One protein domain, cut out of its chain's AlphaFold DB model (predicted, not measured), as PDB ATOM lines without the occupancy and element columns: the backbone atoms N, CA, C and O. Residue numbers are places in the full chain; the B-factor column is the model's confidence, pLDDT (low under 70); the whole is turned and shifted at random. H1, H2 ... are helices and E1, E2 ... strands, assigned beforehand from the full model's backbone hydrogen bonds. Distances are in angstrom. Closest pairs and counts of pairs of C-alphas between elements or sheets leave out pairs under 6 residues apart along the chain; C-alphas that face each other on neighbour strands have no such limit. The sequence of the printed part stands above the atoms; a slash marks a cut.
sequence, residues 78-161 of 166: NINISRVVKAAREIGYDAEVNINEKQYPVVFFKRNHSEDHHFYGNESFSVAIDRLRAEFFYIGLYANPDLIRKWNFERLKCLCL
ATOM      1  N   ASN A  78     197.672 167.415 156.274       87.50
ATOM      2  CA  ASN A  78     198.586 168.046 155.318       87.50
ATOM      3  C   ASN A  78     198.108 167.858 153.875       87.50
ATOM      4  O   ASN A  78     198.259 168.753 153.039       87.50
ATOM      5  N   ILE A  79     197.471 166.720 153.585       87.81
ATOM      6  CA  ILE A  79     196.843 166.478 152.284       87.81
ATOM      7  C   ILE A  79     195.671 167.444 152.081       87.81
ATOM      8  O   ILE A  79     195.555 168.038 151.008       87.81
ATOM      9  N   ASN A  80     194.828 167.652 153.096       86.50
ATOM     10  CA  ASN A  80     193.705 168.593 153.005       86.50
ATOM     11  C   ASN A  80     194.181 170.040 152.826       86.50
ATOM     12  O   ASN A  80     193.681 170.737 151.943       86.50
ATOM     13  N   ILE A  81     195.205 170.459 153.576       89.69
ATOM     14  CA  ILE A  81     195.857 171.768 153.424       89.69
ATOM     15  C   ILE A  81     196.359 171.949 151.989       89.69
ATOM     16  O   ILE A  81     196.024 172.931 151.328       89.69
ATOM     17  N   SER A  82     197.111 170.971 151.476       89.88
ATOM     18  CA  SER A  82     197.646 171.003 150.111       89.88
ATOM     19  C   SER A  82     196.538 171.156 149.067       89.88
ATOM     20  O   SER A  82     196.678 171.935 148.123       89.88
ATOM     21  N   ARG A  83     195.416 170.448 149.241       89.56
ATOM     22  CA  ARG A  83     194.271 170.519 148.327       89.56
ATOM     23  C   ARG A  83     193.587 171.887 148.351       89.56
ATOM     24  O   ARG A  83     193.327 172.440 147.288       89.56
ATOM     25  N   VAL A  84     193.357 172.466 149.528       90.19
ATOM     26  CA  VAL A  84     192.764 173.811 149.659       90.19
ATOM     27  C   VAL A  84     193.658 174.865 149.007       90.19
ATOM     28  O   VAL A  84     193.178 175.681 148.225       90.19
ATOM     29  N   VAL A  85     194.972 174.802 149.243       92.00
ATOM     30  CA  VAL A  85     195.939 175.724 148.622       92.00
ATOM     31  C   VAL A  85     195.956 175.579 147.098       92.00
ATOM     32  O   VAL A  85     196.001 176.569 146.368       92.00
ATOM     33  N   LYS A  86     195.889 174.342 146.597       90.75
ATOM     34  CA  LYS A  86     195.792 174.042 145.162       90.75
ATOM     35  C   LYS A  86     194.511 174.601 144.537       90.75
ATOM     36  O   LYS A  86     194.599 175.220 143.479       90.75
ATOM     37  N   ALA A  87     193.361 174.419 145.186       90.50
ATOM     38  CA  ALA A  87     192.078 174.964 144.742       90.50
ATOM     39  C   ALA A  87     192.090 176.498 144.704       90.50
ATOM     40  O   ALA A  87     191.689 177.095 143.710       90.50
ATOM     41  N   ALA A  88     192.609 177.138 145.756       91.00
ATOM     42  CA  ALA A  88     192.698 178.593 145.845       91.00
ATOM     43  C   ALA A  88     193.512 179.189 144.688       91.00
ATOM     44  O   ALA A  88     193.053 180.115 144.013       91.00
ATOM     45  N   ARG A  89     194.669 178.587 144.384       89.00
ATOM     46  CA  ARG A  89     195.534 179.013 143.273       89.00
ATOM     47  C   ARG A  89     194.858 178.922 141.912       89.00
ATOM     48  O   ARG A  89     195.123 179.762 141.060       89.00
ATOM     49  N   GLU A  90     193.983 177.943 141.701       88.38
ATOM     50  CA  GLU A  90     193.245 177.808 140.437       88.38
ATOM     51  C   GLU A  90     192.284 178.973 140.185       88.38
ATOM     52  O   GLU A  90     192.035 179.351 139.044       88.38
ATOM     53  N   ILE A  91     191.801 179.593 141.260       86.62
ATOM     54  CA  ILE A  91     190.899 180.753 141.229       86.62
ATOM     55  C   ILE A  91     191.687 182.074 141.360       86.62
ATOM     56  O   ILE A  91     191.125 183.173 141.355       86.62
ATOM     57  N   GLY A  92     193.018 181.994 141.426       87.50
ATOM     58  CA  GLY A  92     193.897 183.157 141.532       87.50
ATOM     59  C   GLY A  92     193.955 183.759 142.935       87.50
ATOM     60  O   GLY A  92     194.172 184.962 143.066       87.50
ATOM     61  N   TYR A  93     193.731 182.946 143.968       89.31
ATOM     62  CA  TYR A  93     194.060 183.292 145.347       89.31
ATOM     63  C   TYR A  93     195.401 182.675 145.742       89.31
ATOM     64  O   TYR A  93     195.666 181.497 145.483       89.31
ATOM     65  N   ASP A  94     196.214 183.448 146.448       90.50
ATOM     66  CA  ASP A  94     197.254 182.898 147.301       90.50
ATOM     67  C   ASP A  94     196.605 182.421 148.599       90.50
ATOM     68  O   ASP A  94     195.791 183.127 149.195       90.50
ATOM     69  N   ALA A  95     196.950 181.214 149.037       90.75
ATOM     70  CA  ALA A  95     196.390 180.626 150.244       90.75
ATOM     71  C   ALA A  95     197.481 180.230 151.230       90.75
ATOM     72  O   ALA A  95     198.506 179.662 150.850       90.75
ATOM     73  N   GLU A  96     197.205 180.487 152.499       90.94
ATOM     74  CA  GLU A  96     198.031 180.096 153.632       90.94
ATOM     75  C   GLU A  96     197.135 179.390 154.647       90.94
ATOM     76  O   GLU A  96     196.026 179.850 154.925       90.94
ATOM     77  N   VAL A  97     197.592 178.255 155.174       89.31
ATOM     78  CA  VAL A  97     196.877 177.543 156.232       89.31
ATOM     79  C   VAL A  97     197.807 177.346 157.410       89.31
ATOM     80  O   VAL A  97     198.847 176.707 157.271       89.31
ATOM     81  N   ASN A  98     197.398 177.860 158.562       88.44
ATOM     82  CA  ASN A  98     198.112 177.728 159.825       88.44
ATOM     83  C   ASN A  98     197.275 176.914 160.811       88.44
ATOM     84  O   ASN A  98     196.048 176.922 160.746       88.44
ATOM     85  N   ILE A  99     197.926 176.222 161.742       85.31
ATOM     86  CA  ILE A  99     197.243 175.576 162.866       85.31
ATOM     87  C   ILE A  99     197.418 176.476 164.080       85.31
ATOM     88  O   ILE A  99     198.544 176.816 164.442       85.31
ATOM     89  N   ASN A 100     196.311 176.907 164.681       82.69
ATOM     90  CA  ASN A 100     196.378 177.768 165.857       82.69
ATOM     91  C   ASN A 100     196.699 176.974 167.133       82.69
ATOM     92  O   ASN A 100     196.730 175.745 167.151       82.69
ATOM     93  N   GLU A 101     196.878 177.695 168.238       79.06
ATOM     94  CA  GLU A 101     197.190 177.126 169.557       79.06
ATOM     95  C   GLU A 101     196.145 176.115 170.056       79.06
ATOM     96  O   GLU A 101     196.463 175.214 170.828       79.06
ATOM     97  N   LYS A 102     194.898 176.234 169.585       77.69
ATOM     98  CA  LYS A 102     193.785 175.328 169.899       77.69
ATOM     99  C   LYS A 102     193.677 174.150 168.923       77.69
ATOM    100  O   LYS A 102     192.674 173.446 168.946       77.69
ATOM    101  N   GLN A 103     194.694 173.937 168.085       79.19
ATOM    102  CA  GLN A 103     194.752 172.893 167.058       79.19
ATOM    103  C   GLN A 103     193.671 173.018 165.971       79.19
ATOM    104  O   GLN A 103     193.354 172.044 165.293       79.19
ATOM    105  N   TYR A 104     193.126 174.220 165.763       81.25
ATOM    106  CA  TYR A 104     192.179 174.479 164.681       81.25
ATOM    107  C   TYR A 104     192.890 175.019 163.439       81.25
ATOM    108  O   TYR A 104     193.824 175.818 163.576       81.25
ATOM    109  N   PRO A 105     192.434 174.653 162.227       82.44
ATOM    110  CA  PRO A 105     192.977 175.203 161.006       82.44
ATOM    111  C   PRO A 105     192.479 176.636 160.837       82.44
ATOM    112  O   PRO A 105     191.305 176.949 161.056       82.44
ATOM    113  N   VAL A 106     193.389 177.494 160.412       87.31
ATOM    114  CA  VAL A 106     193.147 178.887 160.078       87.31
ATOM    115  C   VAL A 106     193.526 179.067 158.621       87.31
ATOM    116  O   VAL A 106     194.688 178.881 158.267       87.31
ATOM    117  N   VAL A 107     192.545 179.377 157.776       88.19
ATOM    118  CA  VAL A 107     192.733 179.506 156.325       88.19
ATOM    119  C   VAL A 107     192.674 180.979 155.943       88.19
ATOM    120  O   VAL A 107     191.684 181.651 156.235       88.19
ATOM    121  N   PHE A 108     193.712 181.453 155.260       90.88
ATOM    122  CA  PHE A 108     193.816 182.806 154.725       90.88
ATOM    123  C   PHE A 108     193.824 182.759 153.205       90.88
ATOM    124  O   PHE A 108     194.635 182.041 152.619       90.88
ATOM    125  N   PHE A 109     192.970 183.560 152.571       90.31
ATOM    126  CA  PHE A 109     193.022 183.820 151.137       90.31
ATOM    127  C   PHE A 109     193.439 185.262 150.882       90.31
ATOM    128  O   PHE A 109     192.879 186.203 151.445       90.31
ATOM    129  N   LYS A 110     194.432 185.423 150.013       85.50
ATOM    130  CA  LYS A 110     195.013 186.698 149.607       85.50
ATOM    131  C   LYS A 110     194.872 186.844 148.096       85.50
ATOM    132  O   LYS A 110     195.096 185.893 147.348       85.50
ATOM    133  N   ARG A 111     194.538 188.044 147.638       82.88
ATOM    134  CA  ARG A 111     194.551 188.417 146.216       82.88
ATOM    135  C   ARG A 111     195.279 189.748 146.102       82.88
ATOM    136  O   ARG A 111     195.021 190.653 146.887       82.88
ATOM    137  N   ASN A 112     196.229 189.855 145.172       79.00
ATOM    138  CA  ASN A 112     197.077 191.047 145.004       79.00
ATOM    139  C   ASN A 112     197.774 191.510 146.303       79.00
ATOM    140  O   ASN A 112     197.886 192.704 146.560       79.00
ATOM    141  N   HIS A 113     198.225 190.564 147.132       67.12
ATOM    142  CA  HIS A 113     198.875 190.813 148.428       67.12
ATOM    143  C   HIS A 113     198.009 191.483 149.515       67.12
ATOM    144  O   HIS A 113     198.506 191.690 150.620       67.12
ATOM    145  N   SER A 114     196.725 191.752 149.261       67.19
ATOM    146  CA  SER A 114     195.745 192.071 150.306       67.19
ATOM    147  C   SER A 114     195.054 190.799 150.800       67.19
ATOM    148  O   SER A 114     194.676 189.944 149.995       67.19
ATOM    149  N   GLU A 115     194.904 190.668 152.120       67.50
ATOM    150  CA  GLU A 115     194.060 189.634 152.727       67.50
ATOM    151  C   GLU A 115     192.598 189.915 152.380       67.50
ATOM    152  O   GLU A 115     192.104 191.015 152.618       67.50
ATOM    153  N   ASP A 116     191.944 188.929 151.771       72.50
ATOM    154  CA  ASP A 116     190.576 189.051 151.260       72.50
ATOM    155  C   ASP A 116     189.605 188.261 152.151       72.50
ATOM    156  O   ASP A 116     188.520 188.731 152.504       72.50
ATOM    157  N   HIS A 117     190.019 187.068 152.598       81.75
ATOM    158  CA  HIS A 117     189.199 186.203 153.446       81.75
ATOM    159  C   HIS A 117     190.010 185.463 154.511       81.75
ATOM    160  O   HIS A 117     191.129 185.013 154.260       81.75
ATOM    161  N   HIS A 118     189.379 185.261 155.669       84.88
ATOM    162  CA  HIS A 118     189.944 184.563 156.817       84.88
ATOM    163  C   HIS A 118     188.880 183.668 157.466       84.88
ATOM    164  O   HIS A 118     187.774 184.119 157.767       84.88
ATOM    165  N   PHE A 119     189.221 182.395 157.679       85.38
ATOM    166  CA  PHE A 119     188.332 181.380 158.250       85.38
ATOM    167  C   PHE A 119     188.978 180.705 159.461       85.38
ATOM    168  O   PHE A 119     190.123 180.257 159.379       85.38
ATOM    169  N   TYR A 120     188.230 180.579 160.560       84.56
ATOM    170  CA  TYR A 120     188.699 179.996 161.820       84.56
ATOM    171  C   TYR A 120     187.766 178.889 162.332       84.56
ATOM    172  O   TYR A 120     186.557 178.927 162.113       84.56
ATOM    173  N   GLY A 121     188.330 177.928 163.073       80.81
ATOM    174  CA  GLY A 121     187.578 176.870 163.761       80.81
ATOM    175  C   GLY A 121     187.492 175.549 162.990       80.81
ATOM    176  O   GLY A 121     188.062 175.409 161.913       80.81
ATOM    177  N   ASN A 122     186.776 174.572 163.556       79.62
ATOM    178  CA  ASN A 122     186.696 173.193 163.038       79.62
ATOM    179  C   ASN A 122     186.184 173.081 161.601       79.62
ATOM    180  O   ASN A 122     186.542 172.143 160.895       79.62
ATOM    181  N   GLU A 123     185.354 174.028 161.175       83.25
ATOM    182  CA  GLU A 123     184.727 174.027 159.854       83.25
ATOM    183  C   GLU A 123     185.480 174.904 158.845       83.25
ATOM    184  O   GLU A 123     185.018 175.074 157.716       83.25
ATOM    185  N   SER A 124     186.639 175.467 159.214       85.00
ATOM    186  CA  SER A 124     187.338 176.464 158.396       85.00
ATOM    187  C   SER A 124     187.669 175.955 156.995       85.00
ATOM    188  O   SER A 124     187.492 176.696 156.031       85.00
ATOM    189  N   PHE A 125     188.045 174.681 156.840       86.19
ATOM    190  CA  PHE A 125     188.249 174.082 155.520       86.19
ATOM    191  C   PHE A 125     186.970 173.972 154.704       86.19
ATOM    192  O   PHE A 125     186.995 174.253 153.509       86.19
ATOM    193  N   SER A 126     185.862 173.572 155.332       84.75
ATOM    194  CA  SER A 126     184.574 173.505 154.645       84.75
ATOM    195  C   SER A 126     184.172 174.881 154.143       84.75
ATOM    196  O   SER A 126     183.897 175.049 152.962       84.75
ATOM    197  N   VAL A 127     184.194 175.884 155.021       87.50
ATOM    198  CA  VAL A 127     183.790 177.248 154.666       87.50
ATOM    199  C   VAL A 127     184.722 177.832 153.597       87.50
ATOM    200  O   VAL A 127     184.254 178.461 152.647       87.50
ATOM    201  N   ALA A 128     186.027 177.568 153.691       89.38
ATOM    202  CA  ALA A 128     187.004 177.991 152.697       89.38
ATOM    203  C   ALA A 128     186.743 177.363 151.313       89.38
ATOM    204  O   ALA A 128     186.743 178.073 150.307       89.38
ATOM    205  N   ILE A 129     186.476 176.053 151.244       90.25
ATOM    206  CA  ILE A 129     186.135 175.372 149.983       90.25
ATOM    207  C   ILE A 129     184.804 175.876 149.415       90.25
ATOM    208  O   ILE A 129     184.707 176.101 148.209       90.25
ATOM    209  N   ASP A 130     183.793 176.105 150.255       89.25
ATOM    210  CA  ASP A 130     182.498 176.651 149.834       89.25
ATOM    211  C   ASP A 130     182.668 178.056 149.231       89.25
ATOM    212  O   ASP A 130     182.098 178.345 148.175       89.25
ATOM    213  N   ARG A 131     183.525 178.901 149.827       89.69
ATOM    214  CA  ARG A 131     183.868 180.221 149.274       89.69
ATOM    215  C   ARG A 131     184.553 180.111 147.914       89.69
ATOM    216  O   ARG A 131     184.173 180.838 146.995       89.69
ATOM    217  N   LEU A 132     185.536 179.218 147.775       91.56
ATOM    218  CA  LEU A 132     186.238 178.997 146.507       91.56
ATOM    219  C   LEU A 132     185.278 178.507 145.419       91.56
ATOM    220  O   LEU A 132     185.287 179.045 144.317       91.56
ATOM    221  N   ARG A 133     184.395 177.550 145.727       90.81
ATOM    222  CA  ARG A 133     183.359 177.094 144.786       90.81
ATOM    223  C   ARG A 133     182.424 178.217 144.356       90.81
ATOM    224  O   ARG A 133     182.160 178.358 143.167       90.81
ATOM    225  N   ALA A 134     181.947 179.029 145.298       88.44
ATOM    226  CA  ALA A 134     181.074 180.153 144.980       88.44
ATOM    227  C   ALA A 134     181.757 181.151 144.029       88.44
ATOM    228  O   ALA A 134     181.152 181.580 143.049       88.44
ATOM    229  N   GLU A 135     183.030 181.473 144.271       89.75
ATOM    230  CA  GLU A 135     183.805 182.341 143.383       89.75
ATOM    231  C   GLU A 135     184.017 181.703 142.000       89.75
ATOM    232  O   GLU A 135     183.833 182.360 140.977       89.75
ATOM    233  N   PHE A 136     184.360 180.411 141.961       91.06
ATOM    234  CA  PHE A 136     184.529 179.653 140.722       91.06
ATOM    235  C   PHE A 136     183.275 179.727 139.846       91.06
ATOM    236  O   PHE A 136     183.352 180.064 138.664       91.06
ATOM    237  N   PHE A 137     182.109 179.464 140.444       88.81
ATOM    238  CA  PHE A 137     180.824 179.525 139.754       88.81
ATOM    239  C   PHE A 137     180.460 180.948 139.346       88.81
ATOM    240  O   PHE A 137     179.970 181.141 138.238       88.81
ATOM    241  N   TYR A 138     180.738 181.950 140.183       84.94
ATOM    242  CA  TYR A 138     180.502 183.344 139.821       84.94
ATOM    243  C   TYR A 138     181.289 183.741 138.567       84.94
ATOM    244  O   TYR A 138     180.715 184.238 137.595       84.94
ATOM    245  N   ILE A 139     182.597 183.465 138.548       82.69
ATOM    246  CA  ILE A 139     183.446 183.815 137.409       82.69
ATOM    247  C   ILE A 139     182.996 183.054 136.160       82.69
ATOM    248  O   ILE A 139     182.872 183.652 135.087       82.69
ATOM    249  N   GLY A 140     182.741 181.752 136.301       82.38
ATOM    250  CA  GLY A 140     182.484 180.899 135.154       82.38
ATOM    251  C   GLY A 140     181.062 180.927 134.601       82.38
ATOM    252  O   GLY A 140     180.883 180.599 133.434       82.38
ATOM    253  N   LEU A 141     180.063 181.335 135.386       77.88
ATOM    254  CA  LEU A 141     178.682 181.477 134.908       77.88
ATOM    255  C   LEU A 141     178.330 182.912 134.515       77.88
ATOM    256  O   LEU A 141     177.455 183.096 133.674       77.88
ATOM    257  N   TYR A 142     178.988 183.917 135.102       77.56
ATOM    258  CA  TYR A 142     178.568 185.313 134.939       77.56
ATOM    259  C   TYR A 142     179.645 186.234 134.368       77.56
ATOM    260  O   TYR A 142     179.312 187.115 133.582       77.56
ATOM    261  N   ALA A 143     180.918 186.068 134.737       79.62
ATOM    262  CA  ALA A 143     181.948 187.029 134.334       79.62
ATOM    263  C   ALA A 143     182.549 186.720 132.955       79.62
ATOM    264  O   ALA A 143     182.697 187.626 132.144       79.62
ATOM    265  N   ASN A 144     182.936 185.465 132.699       78.75
ATOM    266  CA  ASN A 144     183.654 185.082 131.475       78.75
ATOM    267  C   ASN A 144     183.327 183.643 131.016       78.75
ATOM    268  O   ASN A 144     184.251 182.837 130.881       78.75
ATOM    269  N   PRO A 145     182.052 183.285 130.778       72.25
ATOM    270  CA  PRO A 145     181.650 181.896 130.523       72.25
ATOM    271  C   PRO A 145     182.345 181.251 129.314       72.25
ATOM    272  O   PRO A 145     182.706 180.074 129.373       72.25
ATOM    273  N   ASP A 146     182.610 182.032 128.265       79.31
ATOM    274  CA  ASP A 146     183.169 181.536 127.000       79.31
ATOM    275  C   ASP A 146     184.701 181.626 126.920       79.31
ATOM    276  O   ASP A 146     185.308 181.181 125.946       79.31
ATOM    277  N   LEU A 147     185.366 182.183 127.941       81.12
ATOM    278  CA  LEU A 147     186.823 182.317 127.935       81.12
ATOM    279  C   LEU A 147     187.485 180.938 128.063       81.12
ATOM    280  O   LEU A 147     187.421 180.307 129.120       81.12
ATOM    281  N   ILE A 148     188.167 180.512 126.998       78.94
ATOM    282  CA  ILE A 148     188.970 179.283 126.956       78.94
ATOM    283  C   ILE A 148     190.245 179.464 127.781       78.94
ATOM    284  O   ILE A 148     190.970 180.450 127.625       78.94
ATOM    285  N   ARG A 149     190.529 178.506 128.670       81.56
ATOM    286  CA  ARG A 149     191.727 178.492 129.521       81.56
ATOM    287  C   ARG A 149     192.260 177.078 129.687       81.56
ATOM    288  O   ARG A 149     191.532 176.106 129.519       81.56
ATOM    289  N   LYS A 150     193.531 176.987 130.073       82.19
ATOM    290  CA  LYS A 150     194.170 175.744 130.510       82.19
ATOM    291  C   LYS A 150     193.817 175.475 131.970       82.19
ATOM    292  O   LYS A 150     194.380 176.111 132.856       82.19
ATOM    293  N   TRP A 151     192.900 174.543 132.198       82.19
ATOM    294  CA  TRP A 151     192.420 174.153 133.523       82.19
ATOM    295  C   TRP A 151     193.186 172.970 134.079       82.19
ATOM    296  O   TRP A 151     193.339 171.967 133.384       82.19
ATOM    297  N   ASN A 152     193.616 173.048 135.337       83.88
ATOM    298  CA  ASN A 152     194.269 171.931 136.010       83.88
ATOM    299  C   ASN A 152     193.235 171.041 136.716       83.88
ATOM    300  O   ASN A 152     192.641 171.439 137.722       83.88
ATOM    301  N   PHE A 153     193.059 169.810 136.234       79.44
ATOM    302  CA  PHE A 153     192.043 168.902 136.777       79.44
ATOM    303  C   PHE A 153     192.243 168.570 138.251       79.44
ATOM    304  O   PHE A 153     191.263 168.518 138.983       79.44
ATOM    305  N   GLU A 154     193.478 168.393 138.721       80.69
ATOM    306  CA  GLU A 154     193.720 168.115 140.140       80.69
ATOM    307  C   GLU A 154     193.280 169.283 141.025       80.69
ATOM    308  O   GLU A 154     192.734 169.076 142.109       80.69
ATOM    309  N   ARG A 155     193.456 170.522 140.564       86.50
ATOM    310  CA  ARG A 155     193.000 171.700 141.307       86.50
ATOM    311  C   ARG A 155     191.487 171.902 141.216       86.50
ATOM    312  O   ARG A 155     190.881 172.220 142.235       86.50
ATOM    313  N   LEU A 156     190.865 171.637 140.063       88.12
ATOM    314  CA  LEU A 156     189.400 171.596 139.938       88.12
ATOM    315  C   LEU A 156     188.791 170.513 140.834       88.12
ATOM    316  O   LEU A 156     187.810 170.753 141.527       88.12
ATOM    317  N   LYS A 157     189.422 169.338 140.892       87.25
ATOM    318  CA  LYS A 157     189.058 168.236 141.784       87.25
ATOM    319  C   LYS A 157     189.107 168.693 143.245       87.25
ATOM    320  O   LYS A 157     188.208 168.383 144.015       87.25
ATOM    321  N   CYS A 158     190.085 169.512 143.633       88.62
ATOM    322  CA  CYS A 158     190.133 170.078 144.984       88.62
ATOM    323  C   CYS A 158     188.937 170.995 145.317       88.62
ATOM    324  O   CYS A 158     188.602 171.117 146.490       88.62
ATOM    325  N   LEU A 159     188.253 171.591 144.332       89.69
ATOM    326  CA  LEU A 159     187.011 172.344 144.572       89.69
ATOM    327  C   LEU A 159     185.825 171.431 144.899       89.69
ATOM    328  O   LEU A 159     184.880 171.872 145.537       89.69
ATOM    329  N   CYS A 160     185.880 170.155 144.522       88.44
ATOM    330  CA  CYS A 160     184.834 169.160 144.762       88.44
ATOM    331  C   CYS A 160     184.909 168.509 146.159       88.44
ATOM    332  O   CYS A 160     184.212 167.522 146.422       88.44
ATOM    333  N   LEU A 161     185.779 169.012 147.042       84.88
ATOM    334  CA  LEU A 161     185.907 168.513 148.407       84.88
ATOM    335  C   LEU A 161     184.609 168.724 149.189       84.88
ATOM    336  O   LEU A 161     184.067 169.825 149.252       84.88
TER     337      LEU A 161
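This is residues 78 to 161 of the 166 residues of an uncharacterized protein of Raoultella terrigena (UniProt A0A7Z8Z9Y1). A twisted sheet of three strands, E1 E2 E3, has two helices, H1 and H2, over one face and its other face bare. H2 runs on past the sheet, and beyond its residue 143 the backbone folds back through the lone strand E4 to the short helix H3, which packs crosswise on H1. The printed part has 84 residues, with three named helices and four named strands in the order H1 E1 E2 E3 H2 E4 H3; the class is mixed, helices and strands. The sheet's order is E1 E2 E3, all antiparallel. The whole is compact, with a radius of gyration of the C-alphas of 13.0 A, yet elongated, spanning 45 by 25 by 18 A.

Begin at the sheet, where E1, residues 94 to 99, E2, residues 105 to 111, and E3, residues 114 to 120, form a meander, each strand the antiparallel neighbour of the one before. In the hairpin of E1 and E2 look for N 96 and O 108, 3.0 A apart and within hydrogen-bond range; in the hairpin of E2 and E3 look for N 109 and O 117 at 2.9 A. The sheet is twisted, its C-alphas lying up to 4.1 A off the best plane. H1, residues 78 to 90, is on the sheet at a height of 8.4 A, over E1 and along the strands; the closest C-alphas are those of Val 85 and Ala 95, 5.2 A apart. H2, residues 124 to 143, is on the same face at a height of 12.1 A, over E3 and only just over E2, where 3 of its C-alphas fall; this gives two layers, helices on one face of a sheet. H2 touches H1 with residues 125 to 132 alone, closest at the C-alphas of Ala 88 and Leu 132, 6.5 A, at a shallow tilt of 20 degrees, the same way. H3, residues 153 to 159, is not on the sheet; it touches H1, about perpendicular at 77 degrees, closest at the C-alphas of Ala 87 and Arg 155, 4.8 A. H3 and H2 only just touch, with 3 pairs of C-alphas within 8 A, the closest those of Arg 133 and Leu 159, 6.0 A. E4, residues 148 to 152, pairs with no named strand and is apart from E1, E2, E3 and H2. In H1, H2 and H3 every O i to N i+4 pair is within hydrogen-bond range.

Find C-alpha 78 at (198.586, 168.046, 155.318); from there H1 runs 18.6 A to C-alpha 90. E1 spans 17.2 A, E2 19.9 A and E3 18.1 A from first to last C-alpha. H2 covers 26.8 A, from C-alpha 124 at (187.338, 176.464, 158.396) to C-alpha 143. E4 measures 12.8 A and H3 9.9 A, ending at C-alpha 159 at (187.011, 172.344, 144.572).

The C-alphas farthest apart are those of Glu 101 and Asp 146, 45.0 A. The printed part has no cut, and its six links are tight. The mean pLDDT of the printed part is 84.8; look for values under 70 at residues 113 to 115.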